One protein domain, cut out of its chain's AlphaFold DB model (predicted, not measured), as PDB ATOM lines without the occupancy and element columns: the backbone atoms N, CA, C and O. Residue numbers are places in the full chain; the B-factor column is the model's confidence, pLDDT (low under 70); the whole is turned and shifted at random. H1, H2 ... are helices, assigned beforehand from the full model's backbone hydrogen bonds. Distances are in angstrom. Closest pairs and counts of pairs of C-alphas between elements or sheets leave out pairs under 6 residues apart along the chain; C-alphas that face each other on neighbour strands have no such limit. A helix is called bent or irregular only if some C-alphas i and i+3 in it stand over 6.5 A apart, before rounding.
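This is residues 2 to 98 of the 99 residues of an uncharacterized protein of Fusobacterium sp. CAG:439 (UniProt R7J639). One very long helix, H1, makes the length of the whole; it is bent into a shorter arm H1a and a long arm H1b, and residues 2 to 31 stick out free. Past the far end of H1b the chain folds back through a long loop and the helix H2, which stays off H1b, until the small helix H3 packs across the middle of H1b, closing a loose, open loop. The printed part has 97 residues with three named helices in the order H1, H2, H3, no named strand, and is all helix. It is extended, a rod of 78 by 30 by 27 A, with a radius of gyration of the C-alphas of 24.4 A.

By its hydrogen bonds H1, residues 2 to 60, was assigned as one helix, but it is bent: C-alphas 18 and 21 are 7.4 A apart. Its arms H1a, residues 2 to 18, and H1b, residues 21 to 60, stand at a steep tilt of 62 degrees. H2, residues 77 to 89, is apart from both arms. H3, residues 91 to 96, touches H1b, whose residues 35 to 42 alone take part; the closest C-alphas, of Val 39 and Tyr 92, are 5.9 A apart. The two are about perpendicular, at 82 degrees. H2 and H3 are close but not clearly touching, with the closest C-alphas, of Arg 87 and Tyr 93, 6.9 A apart. They run the same way at a steep tilt of 64 degrees. H1a and H3 are apart. In H1a, H1b, H2 and H3 every O i to N i+4 pair is within hydrogen-bond range.

H1a begins at C-alpha 2 (353.133, 353.963, 191.591) and is 24.6 A long. H1b is 58.1 A long and ends at C-alpha 60 (334.854, 287.934, 226.474). H2 is 18.6 A long; H3, 8.4 A, ends at C-alpha 96 (357.729, 312.245, 223.121).

The two C-alphas farthest apart, of Glu 3 and Asn 61, are 79.3 A apart. The link from H1 to H2, residues 61 to 76, is long; that from H2 to H3 is tight. The printed part has no cut, its mean pLDDT is 90.2, and no printed residue is under 70.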
ATOM      1  N   LYS A   2     351.871 354.740 191.645       77.00
ATOM      2  CA  LYS A   2     353.133 353.963 191.591       77.00
ATOM      3  C   LYS A   2     354.090 354.239 192.763       77.00
ATOM      4  O   LYS A   2     354.536 353.299 193.404       77.00
ATOM      5  N   GLU A   3     354.345 355.505 193.096       81.88
ATOM      6  CA  GLU A   3     355.216 355.865 194.231       81.88
ATOM      7  C   GLU A   3     354.663 355.429 195.590       81.88
ATOM      8  O   GLU A   3     355.423 355.022 196.463       81.88
ATOM      9  N   ILE A   4     353.339 355.457 195.760       82.50
ATOM     10  CA  ILE A   4     352.675 355.000 196.987       82.50
ATOM     11  C   ILE A   4     352.882 353.490 197.153       82.50
ATOM     12  O   ILE A   4     353.249 353.038 198.233       82.50
ATOM     13  N   ILE A   5     352.732 352.721 196.068       82.00
ATOM     14  CA  ILE A   5     352.962 351.268 196.054       82.00
ATOM     15  C   ILE A   5     354.433 350.941 196.356       82.00
ATOM     16  O   ILE A   5     354.714 350.036 197.139       82.00
ATOM     17  N   ILE A   6     355.375 351.699 195.787       84.56
ATOM     18  CA  ILE A   6     356.819 351.512 196.012       84.56
ATOM     19  C   ILE A   6     357.212 351.863 197.457       84.56
ATOM     20  O   ILE A   6     357.991 351.147 198.083       84.56
ATOM     21  N   ASN A   7     356.659 352.935 198.028       87.94
ATOM     22  CA  ASN A   7     356.912 353.282 199.429       87.94
ATOM     23  C   ASN A   7     356.300 352.264 200.397       87.94
ATOM     24  O   ASN A   7     356.917 351.934 201.412       87.94
ATOM     25  N   LEU A   8     355.118 351.738 200.073       83.06
ATOM     26  CA  LEU A   8     354.465 350.697 200.858       83.06
ATOM     27  C   LEU A   8     355.292 349.403 200.859       83.06
ATOM     28  O   LEU A   8     355.556 348.855 201.927       83.06
ATOM     29  N   SER A   9     355.763 348.949 199.692       81.69
ATOM     30  CA  SER A   9     356.575 347.729 199.584       81.69
ATOM     31  C   SER A   9     357.916 347.859 200.308       81.69
ATOM     32  O   SER A   9     358.346 346.933 200.996       81.69
ATOM     33  N   ARG A  10     358.554 349.034 200.235       84.88
ATOM     34  CA  ARG A  10     359.819 349.313 200.926       84.88
ATOM     35  C   ARG A  10     359.650 349.339 202.448       84.88
ATOM     36  O   ARG A  10     360.481 348.771 203.154       84.88
ATOM     37  N   ARG A  11     358.565 349.935 202.959       83.25
ATOM     38  CA  ARG A  11     358.237 349.920 204.397       83.25
ATOM     39  C   ARG A  11     357.886 348.520 204.894       83.25
ATOM     40  O   ARG A  11     358.393 348.118 205.935       83.25
ATOM     41  N   LEU A  12     357.096 347.761 204.137       78.00
ATOM     42  CA  LEU A  12     356.791 346.362 204.449       78.00
ATOM     43  C   LEU A  12     358.055 345.502 204.495       78.00
ATOM     44  O   LEU A  12     358.234 344.726 205.427       78.00
ATOM     45  N   SER A  13     358.956 345.671 203.525       78.69
ATOM     46  CA  SER A  13     360.231 344.952 203.489       78.69
ATOM     47  C   SER A  13     361.092 345.251 204.717       78.69
ATOM     48  O   SER A  13     361.623 344.323 205.322       78.69
ATOM     49  N   LEU A  14     361.184 346.519 205.133       80.50
ATOM     50  CA  LEU A  14     361.915 346.911 206.341       80.50
ATOM     51  C   LEU A  14     361.274 346.342 207.613       80.50
ATOM     52  O   LEU A  14     361.979 345.751 208.426       80.50
ATOM     53  N   MET A  15     359.946 346.421 207.743       77.31
ATOM     54  CA  MET A  15     359.230 345.842 208.884       77.31
ATOM     55  C   MET A  15     359.415 344.325 208.974       77.31
ATOM     56  O   MET A  15     359.654 343.799 210.059       77.31
ATOM     57  N   LEU A  16     359.348 343.617 207.843       72.31
ATOM     58  CA  LEU A  16     359.616 342.180 207.793       72.31
ATOM     59  C   LEU A  16     361.061 341.868 208.174       72.31
ATOM     60  O   LEU A  16     361.294 340.887 208.866       72.31
ATOM     61  N   LYS A  17     362.028 342.699 207.774       76.88
ATOM     62  CA  LYS A  17     363.445 342.496 208.098       76.88
ATOM     63  C   LYS A  17     363.756 342.735 209.577       76.88
ATOM     64  O   LYS A  17     364.583 342.028 210.136       76.88
ATOM     65  N   GLU A  18     363.087 343.700 210.209       79.25
ATOM     66  CA  GLU A  18     363.254 344.012 211.635       79.25
ATOM     67  C   GLU A  18     362.510 343.034 212.552       79.25
ATOM     68  O   GLU A  18     362.972 342.734 213.653       79.25
ATOM     69  N   LYS A  19     361.342 342.542 212.123       83.31
ATOM     70  CA  LYS A  19     360.487 341.655 212.927       83.31
ATOM     71  C   LYS A  19     360.617 340.178 212.556       83.31
ATOM     72  O   LYS A  19     360.029 339.350 213.248       83.31
ATOM     73  N   SER A  20     361.394 339.829 211.528       82.69
ATOM     74  CA  SER A  20     361.589 338.448 211.057       82.69
ATOM     75  C   SER A  20     361.985 337.503 212.184       82.69
ATOM     76  O   SER A  20     361.387 336.444 212.309       82.69
ATOM     77  N   ASN A  21     362.921 337.901 213.048       84.06
ATOM     78  CA  ASN A  21     363.371 337.068 214.163       84.06
ATOM     79  C   ASN A  21     362.231 336.747 215.140       84.06
ATOM     80  O   ASN A  21     362.109 335.611 215.592       84.06
ATOM     81  N   VAL A  22     361.368 337.727 215.428       86.88
ATOM     82  CA  VAL A  22     360.196 337.536 216.298       86.88
ATOM     83  C   VAL A  22     359.175 336.629 215.618       86.88
ATOM     84  O   VAL A  22     358.645 335.725 216.253       86.88
ATOM     85  N   ILE A  23     358.932 336.826 214.320       87.94
ATOM     86  CA  ILE A  23     358.020 335.982 213.536       87.94
ATOM     87  C   ILE A  23     358.523 334.532 213.510       87.94
ATOM     88  O   ILE A  23     357.750 333.619 213.779       87.94
ATOM     89  N   ILE A  24     359.814 334.312 213.247       90.25
ATOM     90  CA  ILE A  24     360.434 332.981 213.240       90.25
ATOM     91  C   ILE A  24     360.312 332.329 214.620       90.25
ATOM     92  O   ILE A  24     359.890 331.181 214.707       90.25
ATOM     93  N   LEU A  25     360.615 333.058 215.698       91.19
ATOM     94  CA  LEU A  25     360.481 332.546 217.063       91.19
ATOM     95  C   LEU A  25     359.036 332.128 217.376       91.19
ATOM     96  O   LEU A  25     358.810 331.042 217.904       91.19
ATOM     97  N   LEU A  26     358.052 332.954 217.005       93.50
ATOM     98  CA  LEU A  26     356.635 332.635 217.185       93.50
ATOM     99  C   LEU A  26     356.210 331.409 216.370       93.50
ATOM    100  O   LEU A  26     355.445 330.591 216.873       93.50
ATOM    101  N   LEU A  27     356.718 331.249 215.147       94.50
ATOM    102  CA  LEU A  27     356.449 330.068 214.324       94.50
ATOM    103  C   LEU A  27     357.045 328.798 214.943       94.50
ATOM    104  O   LEU A  27     356.365 327.778 214.999       94.50
ATOM    105  N   VAL A  28     358.276 328.862 215.457       95.00
ATOM    106  CA  VAL A  28     358.922 327.733 216.147       95.00
ATOM    107  C   VAL A  28     358.139 327.348 217.404       95.00
ATOM    108  O   VAL A  28     357.848 326.170 217.605       95.00
ATOM    109  N   LEU A  29     357.732 328.331 218.215       95.31
ATOM    110  CA  LEU A  29     356.893 328.103 219.396       95.31
ATOM    111  C   LEU A  29     355.526 327.518 219.029       95.31
ATOM    112  O   LEU A  29     355.028 326.634 219.722       95.31
ATOM    113  N   ASN A  30     354.921 327.979 217.933       96.81
ATOM    114  CA  ASN A  30     353.643 327.455 217.464       96.81
ATOM    115  C   ASN A  30     353.761 325.988 217.029       96.81
ATOM    116  O   ASN A  30     352.952 325.167 217.452       96.81
ATOM    117  N   ILE A  31     354.801 325.642 216.265       96.19
ATOM    118  CA  ILE A  31     355.080 324.252 215.878       96.19
ATOM    119  C   ILE A  31     355.282 323.385 217.124       96.19
ATOM    120  O   ILE A  31     354.696 322.308 217.215       96.19
ATOM    121  N   TRP A  32     356.052 323.863 218.107       95.38
ATOM    122  CA  TRP A  32     356.258 323.145 219.367       95.38
ATOM    123  C   TRP A  32     354.942 322.882 220.112       95.38
ATOM    124  O   TRP A  32     354.680 321.754 220.527       95.38
ATOM    125  N   LEU A  33     354.079 323.897 220.226       95.88
ATOM    126  CA  LEU A  33     352.768 323.764 220.862       95.88
ATOM    127  C   LEU A  33     351.875 322.749 220.133       95.88
ATOM    128  O   LEU A  33     351.222 321.933 220.776       95.88
ATOM    129  N   VAL A  34     351.856 322.773 218.799       96.94
ATOM    130  CA  VAL A  34     351.083 321.811 217.997       96.94
ATOM    131  C   VAL A  34     351.577 320.384 218.235       96.94
ATOM    132  O   VAL A  34     350.761 319.483 218.423       96.94
ATOM    133  N   LEU A  35     352.895 320.174 218.278       95.81
ATOM    134  CA  LEU A  35     353.480 318.867 218.584       95.81
ATOM    135  C   LEU A  35     353.130 318.396 220.003       95.81
ATOM    136  O   LEU A  35     352.827 317.219 220.185       95.81
ATOM    137  N   TYR A  36     353.108 319.305 220.980       95.31
ATOM    138  CA  TYR A  36     352.702 318.999 222.356       95.31
ATOM    139  C   TYR A  36     351.253 318.526 222.422       95.31
ATOM    140  O   TYR A  36     350.971 317.433 222.908       95.31
ATOM    141  N   VAL A  37     350.336 319.310 221.851       96.38
ATOM    142  CA  VAL A  37     348.910 318.963 221.817       96.38
ATOM    143  C   VAL A  37     348.682 317.644 221.078       96.38
ATOM    144  O   VAL A  37     347.855 316.838 221.504       96.38
ATOM    145  N   TYR A  38     349.422 317.390 219.996       95.56
ATOM    146  CA  TYR A  38     349.365 316.124 219.268       95.56
ATOM    147  C   TYR A  38     349.739 314.921 220.149       95.56
ATOM    148  O   TYR A  38     349.015 313.924 220.145       95.56
ATOM    149  N   VAL A  39     350.834 315.010 220.918       95.31
ATOM    150  CA  VAL A  39     351.271 313.929 221.819       95.31
ATOM    151  C   VAL A  39     350.251 313.693 222.930       95.31
ATOM    152  O   VAL A  39     349.824 312.554 223.114       95.31
ATOM    153  N   GLU A  40     349.801 314.752 223.602       95.62
ATOM    154  CA  GLU A  40     348.801 314.665 224.677       95.62
ATOM    155  C   GLU A  40     347.476 314.064 224.192       95.62
ATOM    156  O   GLU A  40     346.886 313.196 224.836       95.62
ATOM    157  N   THR A  41     347.020 314.468 223.003       96.00
ATOM    158  CA  THR A  41     345.794 313.918 222.407       96.00
ATOM    159  C   THR A  41     345.944 312.426 222.111       96.00
ATOM    160  O   THR A  41     345.018 311.653 222.364       96.00
ATOM    161  N   LEU A  42     347.102 311.999 221.599       94.56
ATOM    162  CA  LEU A  42     347.371 310.583 221.353       94.56
ATOM    163  C   LEU A  42     347.462 309.772 222.645       94.56
ATOM    164  O   LEU A  42     346.960 308.650 222.674       94.56
ATOM    165  N   ASP A  43     348.048 310.323 223.707       94.50
ATOM    166  CA  ASP A  43     348.083 309.669 225.017       94.50
ATOM    167  C   ASP A  43     346.672 309.484 225.577       94.50
ATOM    168  O   ASP A  43     346.304 308.374 225.969       94.50
ATOM    169  N   ALA A  44     345.837 310.523 225.526       94.31
ATOM    170  CA  ALA A  44     344.443 310.434 225.951       94.31
ATOM    171  C   ALA A  44     343.664 309.370 225.156       94.31
ATOM    172  O   ALA A  44     342.961 308.539 225.741       94.31
ATOM    173  N   GLN A  45     343.823 309.344 223.828       93.69
ATOM    174  CA  GLN A  45     343.212 308.321 222.974       93.69
ATOM    175  C   GLN A  45     343.723 306.916 223.300       93.69
ATOM    176  O   GLN A  45     342.932 305.975 223.368       93.69
ATOM    177  N   TYR A  46     345.028 306.765 223.529       93.12
ATOM    178  CA  TYR A  46     345.632 305.487 223.888       93.12
ATOM    179  C   TYR A  46     345.105 304.974 225.231       93.12
ATOM    180  O   TYR A  46     344.728 303.807 225.331       93.12
ATOM    181  N   HIS A  47     345.006 305.836 226.246       93.88
ATOM    182  CA  HIS A  47     344.426 305.482 227.541       93.88
ATOM    183  C   HIS A  47     342.963 305.056 227.420       93.88
ATOM    184  O   HIS A  47     342.582 304.013 227.955       93.88
ATOM    185  N   TYR A  48     342.156 305.812 226.672       94.62
ATOM    186  CA  TYR A  48     340.764 305.451 226.409       94.62
ATOM    187  C   TYR A  48     340.653 304.083 225.722       94.62
ATOM    188  O   TYR A  48     339.909 303.210 226.173       94.62
ATOM    189  N   TYR A  49     341.446 303.869 224.668       94.44
ATOM    190  CA  TYR A  49     341.489 302.603 223.946       94.44
ATOM    191  C   TYR A  49     341.899 301.440 224.854       94.44
ATOM    192  O   TYR A  49     341.241 300.404 224.842       94.44
ATOM    193  N   MET A  50     342.949 301.603 225.663       95.38
ATOM    194  CA  MET A  50     343.428 300.548 226.559       95.38
ATOM    195  C   MET A  50     342.388 300.174 227.617       95.38
ATOM    196  O   MET A  50     342.191 298.988 227.860       95.38
ATOM    197  N   ASN A  51     341.670 301.147 228.181       95.38
ATOM    198  CA  ASN A  51     340.593 300.876 229.138       95.38
ATOM    199  C   ASN A  51     339.456 300.069 228.498       95.38
ATOM    200  O   ASN A  51     338.990 299.071 229.058       95.38
ATOM    201  N   MET A  52     339.033 300.474 227.297       93.69
ATOM    202  CA  MET A  52     337.999 299.762 226.545       93.69
ATOM    203  C   MET A  52     338.460 298.351 226.175       93.69
ATOM    204  O   MET A  52     337.736 297.387 226.405       93.69
ATOM    205  N   LYS A  53     339.690 298.220 225.670       94.50
ATOM    206  CA  LYS A  53     340.318 296.940 225.351       94.50
ATOM    207  C   LYS A  53     340.299 296.009 226.564       94.50
ATOM    208  O   LYS A  53     339.768 294.914 226.453       94.50
ATOM    209  N   THR A  54     340.814 296.445 227.716       94.00
ATOM    210  CA  THR A  54     340.850 295.623 228.936       94.00
ATOM    211  C   THR A  54     339.454 295.175 229.366       94.00
ATOM    212  O   THR A  54     339.281 294.029 229.769       94.00
ATOM    213  N   THR A  55     338.448 296.037 229.221       94.12
ATOM    214  CA  THR A  55     337.056 295.683 229.537       94.12
ATOM    215  C   THR A  55     336.543 294.581 228.607       94.12
ATOM    216  O   THR A  55     335.987 293.587 229.067       94.12
ATOM    217  N   VAL A  56     336.769 294.711 227.296       94.06
ATOM    218  CA  VAL A  56     336.364 293.707 226.296       94.06
ATOM    219  C   VAL A  56     337.099 292.382 226.514       94.06
ATOM    220  O   VAL A  56     336.472 291.324 226.475       94.06
ATOM    221  N   GLU A  57     338.404 292.429 226.791       95.75
ATOM    222  CA  GLU A  57     339.210 291.242 227.105       95.75
ATOM    223  C   GLU A  57     338.675 290.506 228.341       95.75
ATOM    224  O   GLU A  57     338.577 289.280 228.324       95.75
ATOM    225  N   GLN A  58     338.259 291.233 229.384       94.38
ATOM    226  CA  GLN A  58     337.679 290.654 230.601       94.38
ATOM    227  C   GLN A  58     336.287 290.050 230.372       94.38
ATOM    228  O   GLN A  58     336.016 288.953 230.852       94.38
ATOM    229  N   VAL A  59     335.410 290.743 229.639       95.88
ATOM    230  CA  VAL A  59     334.031 290.286 229.385       95.88
ATOM    231  C   VAL A  59     334.005 289.043 228.497       95.88
ATOM    232  O   VAL A  59     333.223 288.125 228.737       95.88
ATOM    233  N   HIS A  60     334.856 289.005 227.471       93.31
ATOM    234  CA  HIS A  60     334.854 287.934 226.474       93.31
ATOM    235  C   HIS A  60     335.937 286.872 226.702       93.31
ATOM    236  O   HIS A  60     335.970 285.887 225.970       93.31
ATOM    237  N   ASN A  61     336.807 287.052 227.703       93.62
ATOM    238  CA  ASN A  61     337.951 286.182 227.995       93.62
ATOM    239  C   ASN A  61     338.843 285.922 226.761       93.62
ATOM    240  O   ASN A  61     339.318 284.809 226.527       93.62
ATOM    241  N   ILE A  62     339.045 286.962 225.950       92.75
ATOM    242  CA  ILE A  62     339.925 286.962 224.774       92.75
ATOM    243  C   ILE A  62     341.078 287.931 225.003       92.75
ATOM    244  O   ILE A  62     340.972 288.844 225.816       92.75
ATOM    245  N   LYS A  63     342.167 287.772 224.249       93.38
ATOM    246  CA  LYS A  63     343.236 288.772 224.178       93.38
ATOM    247  C   LYS A  63     343.194 289.489 222.841       93.38
ATOM    248  O   LYS A  63     343.003 288.853 221.806       93.38
ATOM    249  N   ILE A  64     343.373 290.801 222.867       93.19
ATOM    250  CA  ILE A  64     343.321 291.676 221.700       93.19
ATOM    251  C   ILE A  64     344.708 292.281 221.475       93.19
ATOM    252  O   ILE A  64     345.350 292.817 222.376       93.19
ATOM    253  N   ASP A  65     345.186 292.243 220.246       92.12
ATOM    254  CA  ASP A  65     346.418 292.885 219.832       92.12
ATOM    255  C   ASP A  65     346.266 294.412 219.861       92.12
ATOM    256  O   ASP A  65     345.423 295.007 219.191       92.12
ATOM    257  N   LYS A  66     347.139 295.071 220.625       89.25
ATOM    258  CA  LYS A  66     347.153 296.533 220.786       89.25
ATOM    259  C   LYS A  66     347.547 297.301 219.519       89.25
ATOM    260  O   LYS A  66     347.372 298.512 219.480       89.25
ATOM    261  N   TYR A  67     348.170 296.642 218.544       87.50
ATOM    262  CA  TYR A  67     348.681 297.296 217.341       87.50
ATOM    263  C   TYR A  67     347.601 297.453 216.262       87.50
ATOM    264  O   TYR A  67     347.571 298.470 215.578       87.50
ATOM    265  N   ASN A  68     346.729 296.454 216.097       88.44
ATOM    266  CA  ASN A  68     345.716 296.421 215.034       88.44
ATOM    267  C   ASN A  68     344.289 296.102 215.525       88.44
ATOM    268  O   ASN A  68     343.374 296.080 214.707       88.44
ATOM    269  N   GLY A  69     344.088 295.837 216.820       87.00
ATOM    270  CA  GLY A  69     342.778 295.532 217.402       87.00
ATOM    271  C   GLY A  69     342.219 294.149 217.062       87.00
ATOM    272  O   GLY A  69     341.057 293.886 217.359       87.00
ATOM    273  N   GLN A  70     343.006 293.269 216.438       91.44
ATOM    274  CA  GLN A  70     342.598 291.888 216.160       91.44
ATOM    275  C   GLN A  70     342.781 291.000 217.393       91.44
ATOM    276  O   GLN A  70     343.411 291.409 218.361       91.44
ATOM    277  N   ILE A  71     342.266 289.772 217.366       90.81
ATOM    278  CA  ILE A  71     342.585 288.780 218.403       90.81
ATOM    279  C   ILE A  71     344.096 288.518 218.382       90.81
ATOM    280  O   ILE A  71     344.700 288.417 217.312       90.81
ATOM    281  N   GLU A  72     344.707 288.454 219.562       92.25
ATOM    282  CA  GLU A  72     346.145 288.258 219.709       92.25
ATOM    283  C   GLU A  72     346.575 286.937 219.055       92.25
ATOM    284  O   GLU A  72     346.009 285.875 219.318       92.25
ATOM    285  N   LYS A  73     347.582 287.023 218.182       91.88
ATOM    286  CA  LYS A  73     348.196 285.886 217.489       91.88
ATOM    287  C   LYS A  73     349.709 285.928 217.665       91.88
ATOM    288  O   LYS A  73     350.283 287.001 217.868       91.88
ATOM    289  N   GLU A  74     350.361 284.780 217.521       89.94
ATOM    290  CA  GLU A  74     351.816 284.748 217.408       89.94
ATOM    291  C   GLU A  74     352.259 285.471 216.132       89.94
ATOM    292  O   GLU A  74     351.726 285.247 215.043       89.94
ATOM    293  N   LEU A  75     353.215 286.385 216.292       90.00
ATOM    294  CA  LEU A  75     353.739 287.208 215.209       90.00
ATOM    295  C   LEU A  75     354.985 286.564 214.619       90.00
ATOM    296  O   LEU A  75     355.879 286.157 215.367       90.00
ATOM    297  N   SER A  76     355.097 286.584 213.293       92.81
ATOM    298  CA  SER A  76     356.341 286.199 212.624       92.81
ATOM    299  C   SER A  76     357.465 287.202 212.919       92.81
ATOM    300  O   SER A  76     357.221 288.366 213.251       92.81
ATOM    301  N   THR A  77     358.720 286.778 212.757       93.81
ATOM    302  CA  THR A  77     359.892 287.657 212.920       93.81
ATOM    303  C   THR A  77     359.809 288.899 212.025       93.81
ATOM    304  O   THR A  77     360.182 289.996 212.442       93.81
ATOM    305  N   GLU A  78     359.268 288.752 210.812       94.25
ATOM    306  CA  GLU A  78     359.059 289.860 209.875       94.25
ATOM    307  C   GLU A  78     357.992 290.839 210.374       94.25
ATOM    308  O   GLU A  78     358.233 292.046 210.412       94.25
ATOM    309  N   GLU A  79     356.839 290.338 210.831       91.25
ATOM    310  CA  GLU A  79     355.767 291.173 211.385       91.25
ATOM    311  C   GLU A  79     356.252 291.959 212.615       91.25
ATOM    312  O   GLU A  79     355.956 293.151 212.761       91.25
ATOM    313  N   GLN A  80     357.048 291.326 213.482       92.19
ATOM    314  CA  GLN A  80     357.668 291.993 214.629       92.19
ATOM    315  C   GLN A  80     358.619 293.112 214.190       92.19
ATOM    316  O   GLN A  80     358.596 294.209 214.761       92.19
ATOM    317  N   LEU A  81     359.436 292.865 213.163       93.62
ATOM    318  CA  LEU A  81     360.391 293.841 212.643       93.62
ATOM    319  C   LEU A  81     359.686 295.040 211.998       93.62
ATOM    320  O   LEU A  81     360.063 296.184 212.266       93.62
ATOM    321  N   ILE A  82     358.615 294.804 211.234       92.25
ATOM    322  CA  ILE A  82     357.776 295.863 210.653       92.25
ATOM    323  C   ILE A  82     357.184 296.737 211.760       92.25
ATOM    324  O   ILE A  82     357.318 297.960 211.723       92.25
ATOM    325  N   ARG A  83     356.587 296.132 212.794       92.88
ATOM    326  CA  ARG A  83     356.005 296.881 213.921       92.88
ATOM    327  C   ARG A  83     357.055 297.685 214.683       92.88
ATOM    328  O   ARG A  83     356.797 298.828 215.064       92.88
ATOM    329  N   LYS A  84     358.252 297.125 214.880       91.31
ATOM    330  CA  LYS A  84     359.382 297.819 215.516       91.31
ATOM    331  C   LYS A  84     359.836 299.027 214.695       91.31
ATOM    332  O   LYS A  84     360.048 300.097 215.265       91.31
ATOM    333  N   ASN A  85     359.945 298.877 213.376       90.88
ATOM    334  CA  ASN A  85     360.308 299.969 212.478       90.88
ATOM    335  C   ASN A  85     359.229 301.053 212.447       90.88
ATOM    336  O   ASN A  85     359.554 302.225 212.621       90.88
ATOM    337  N   ASN A  86     357.955 300.674 212.338       90.25
ATOM    338  CA  ASN A  86     356.850 301.629 212.383       90.25
ATOM    339  C   ASN A  86     356.871 302.430 213.683       90.25
ATOM    340  O   ASN A  86     356.783 303.651 213.647       90.25
ATOM    341  N   ARG A  87     357.095 301.774 214.829       87.94
ATOM    342  CA  ARG A  87     357.242 302.462 216.116       87.94
ATOM    343  C   ARG A  87     358.406 303.457 216.121       87.94
ATOM    344  O   ARG A  87     358.245 304.563 216.621       87.94
ATOM    345  N   LYS A  88     359.562 303.075 215.570       86.75
ATOM    346  CA  LYS A  88     360.769 303.915 215.530       86.75
ATOM    347  C   LYS A  88     360.567 305.203 214.727       86.75
ATOM    348  O   LYS A  88     361.084 306.240 215.125       86.75
ATOM    349  N   PHE A  89     359.843 305.132 213.611       85.00
ATOM    350  CA  PHE A  89     359.634 306.276 212.714       85.00
ATOM    351  C   PHE A  89     358.349 307.060 212.992       85.00
ATOM    352  O   PHE A  89     358.119 308.102 212.383       85.00
ATOM    353  N   HIS A  90     357.501 306.583 213.898       90.19
ATOM    354  CA  HIS A  90     356.241 307.242 214.192       90.19
ATOM    355  C   HIS A  90     356.475 308.527 215.000       90.19
ATOM    356  O   HIS A  90     357.062 308.499 216.084       90.19
ATOM    357  N   LEU A  91     355.953 309.647 214.481       90.19
ATOM    358  CA  LEU A  91     356.195 311.006 214.980       90.19
ATOM    359  C   LEU A  91     355.974 311.138 216.490       90.19
ATOM    360  O   LEU A  91     356.807 311.717 217.172       90.19
ATOM    361  N   TYR A  92     354.904 310.546 217.022       92.81
ATOM    362  CA  TYR A  92     354.647 310.499 218.464       92.81
ATOM    363  C   TYR A  92     355.854 310.028 219.292       92.81
ATOM    364  O   TYR A  92     356.247 310.723 220.221       92.81
ATOM    365  N   TYR A  93     356.476 308.888 218.960       91.44
ATOM    366  CA  TYR A  93     357.592 308.362 219.759       91.44
ATOM    367  C   TYR A  93     358.848 309.212 219.602       91.44
ATOM    368  O   TYR A  93     359.628 309.322 220.543       91.44
ATOM    369  N   PHE A  94     359.027 309.818 218.428       90.50
ATOM    370  CA  PHE A  94     360.097 310.774 218.201       90.50
ATOM    371  C   PHE A  94     359.907 312.011 219.087       90.50
ATOM    372  O   PHE A  94     360.759 312.297 219.917       90.50
ATOM    373  N   VAL A  95     358.766 312.694 218.985       92.12
ATOM    374  CA  VAL A  95     358.469 313.927 219.733       92.12
ATOM    375  C   VAL A  95     358.456 313.683 221.239       92.12
ATOM    376  O   VAL A  95     359.090 314.431 221.974       92.12
ATOM    377  N   LYS A  96     357.815 312.602 221.697       90.38
ATOM    378  CA  LYS A  96     357.729 312.245 223.121       90.38
ATOM    379  C   LYS A  96     359.091 311.975 223.765       90.38
ATOM    380  O   LYS A  96     359.201 312.035 224.976       90.38
ATOM    381  N   SER A  97     360.132 311.675 222.984       87.38
ATOM    382  CA  SER A  97     361.491 311.530 223.525       87.38
ATOM    383  C   SER A  97     362.177 312.864 223.853       87.38
ATOM    384  O   SER A  97     363.166 312.865 224.580       87.38
ATOM    385  N   PHE A  98     361.665 313.978 223.320       83.44
ATOM    386  CA  PHE A  98     362.185 315.334 223.534       83.44
ATOM    387  C   PHE A  98     361.323 316.178 224.485       83.44
ATOM    388  O   PHE A  98     361.688 317.322 224.759       83.44
TER     389      PHE A  98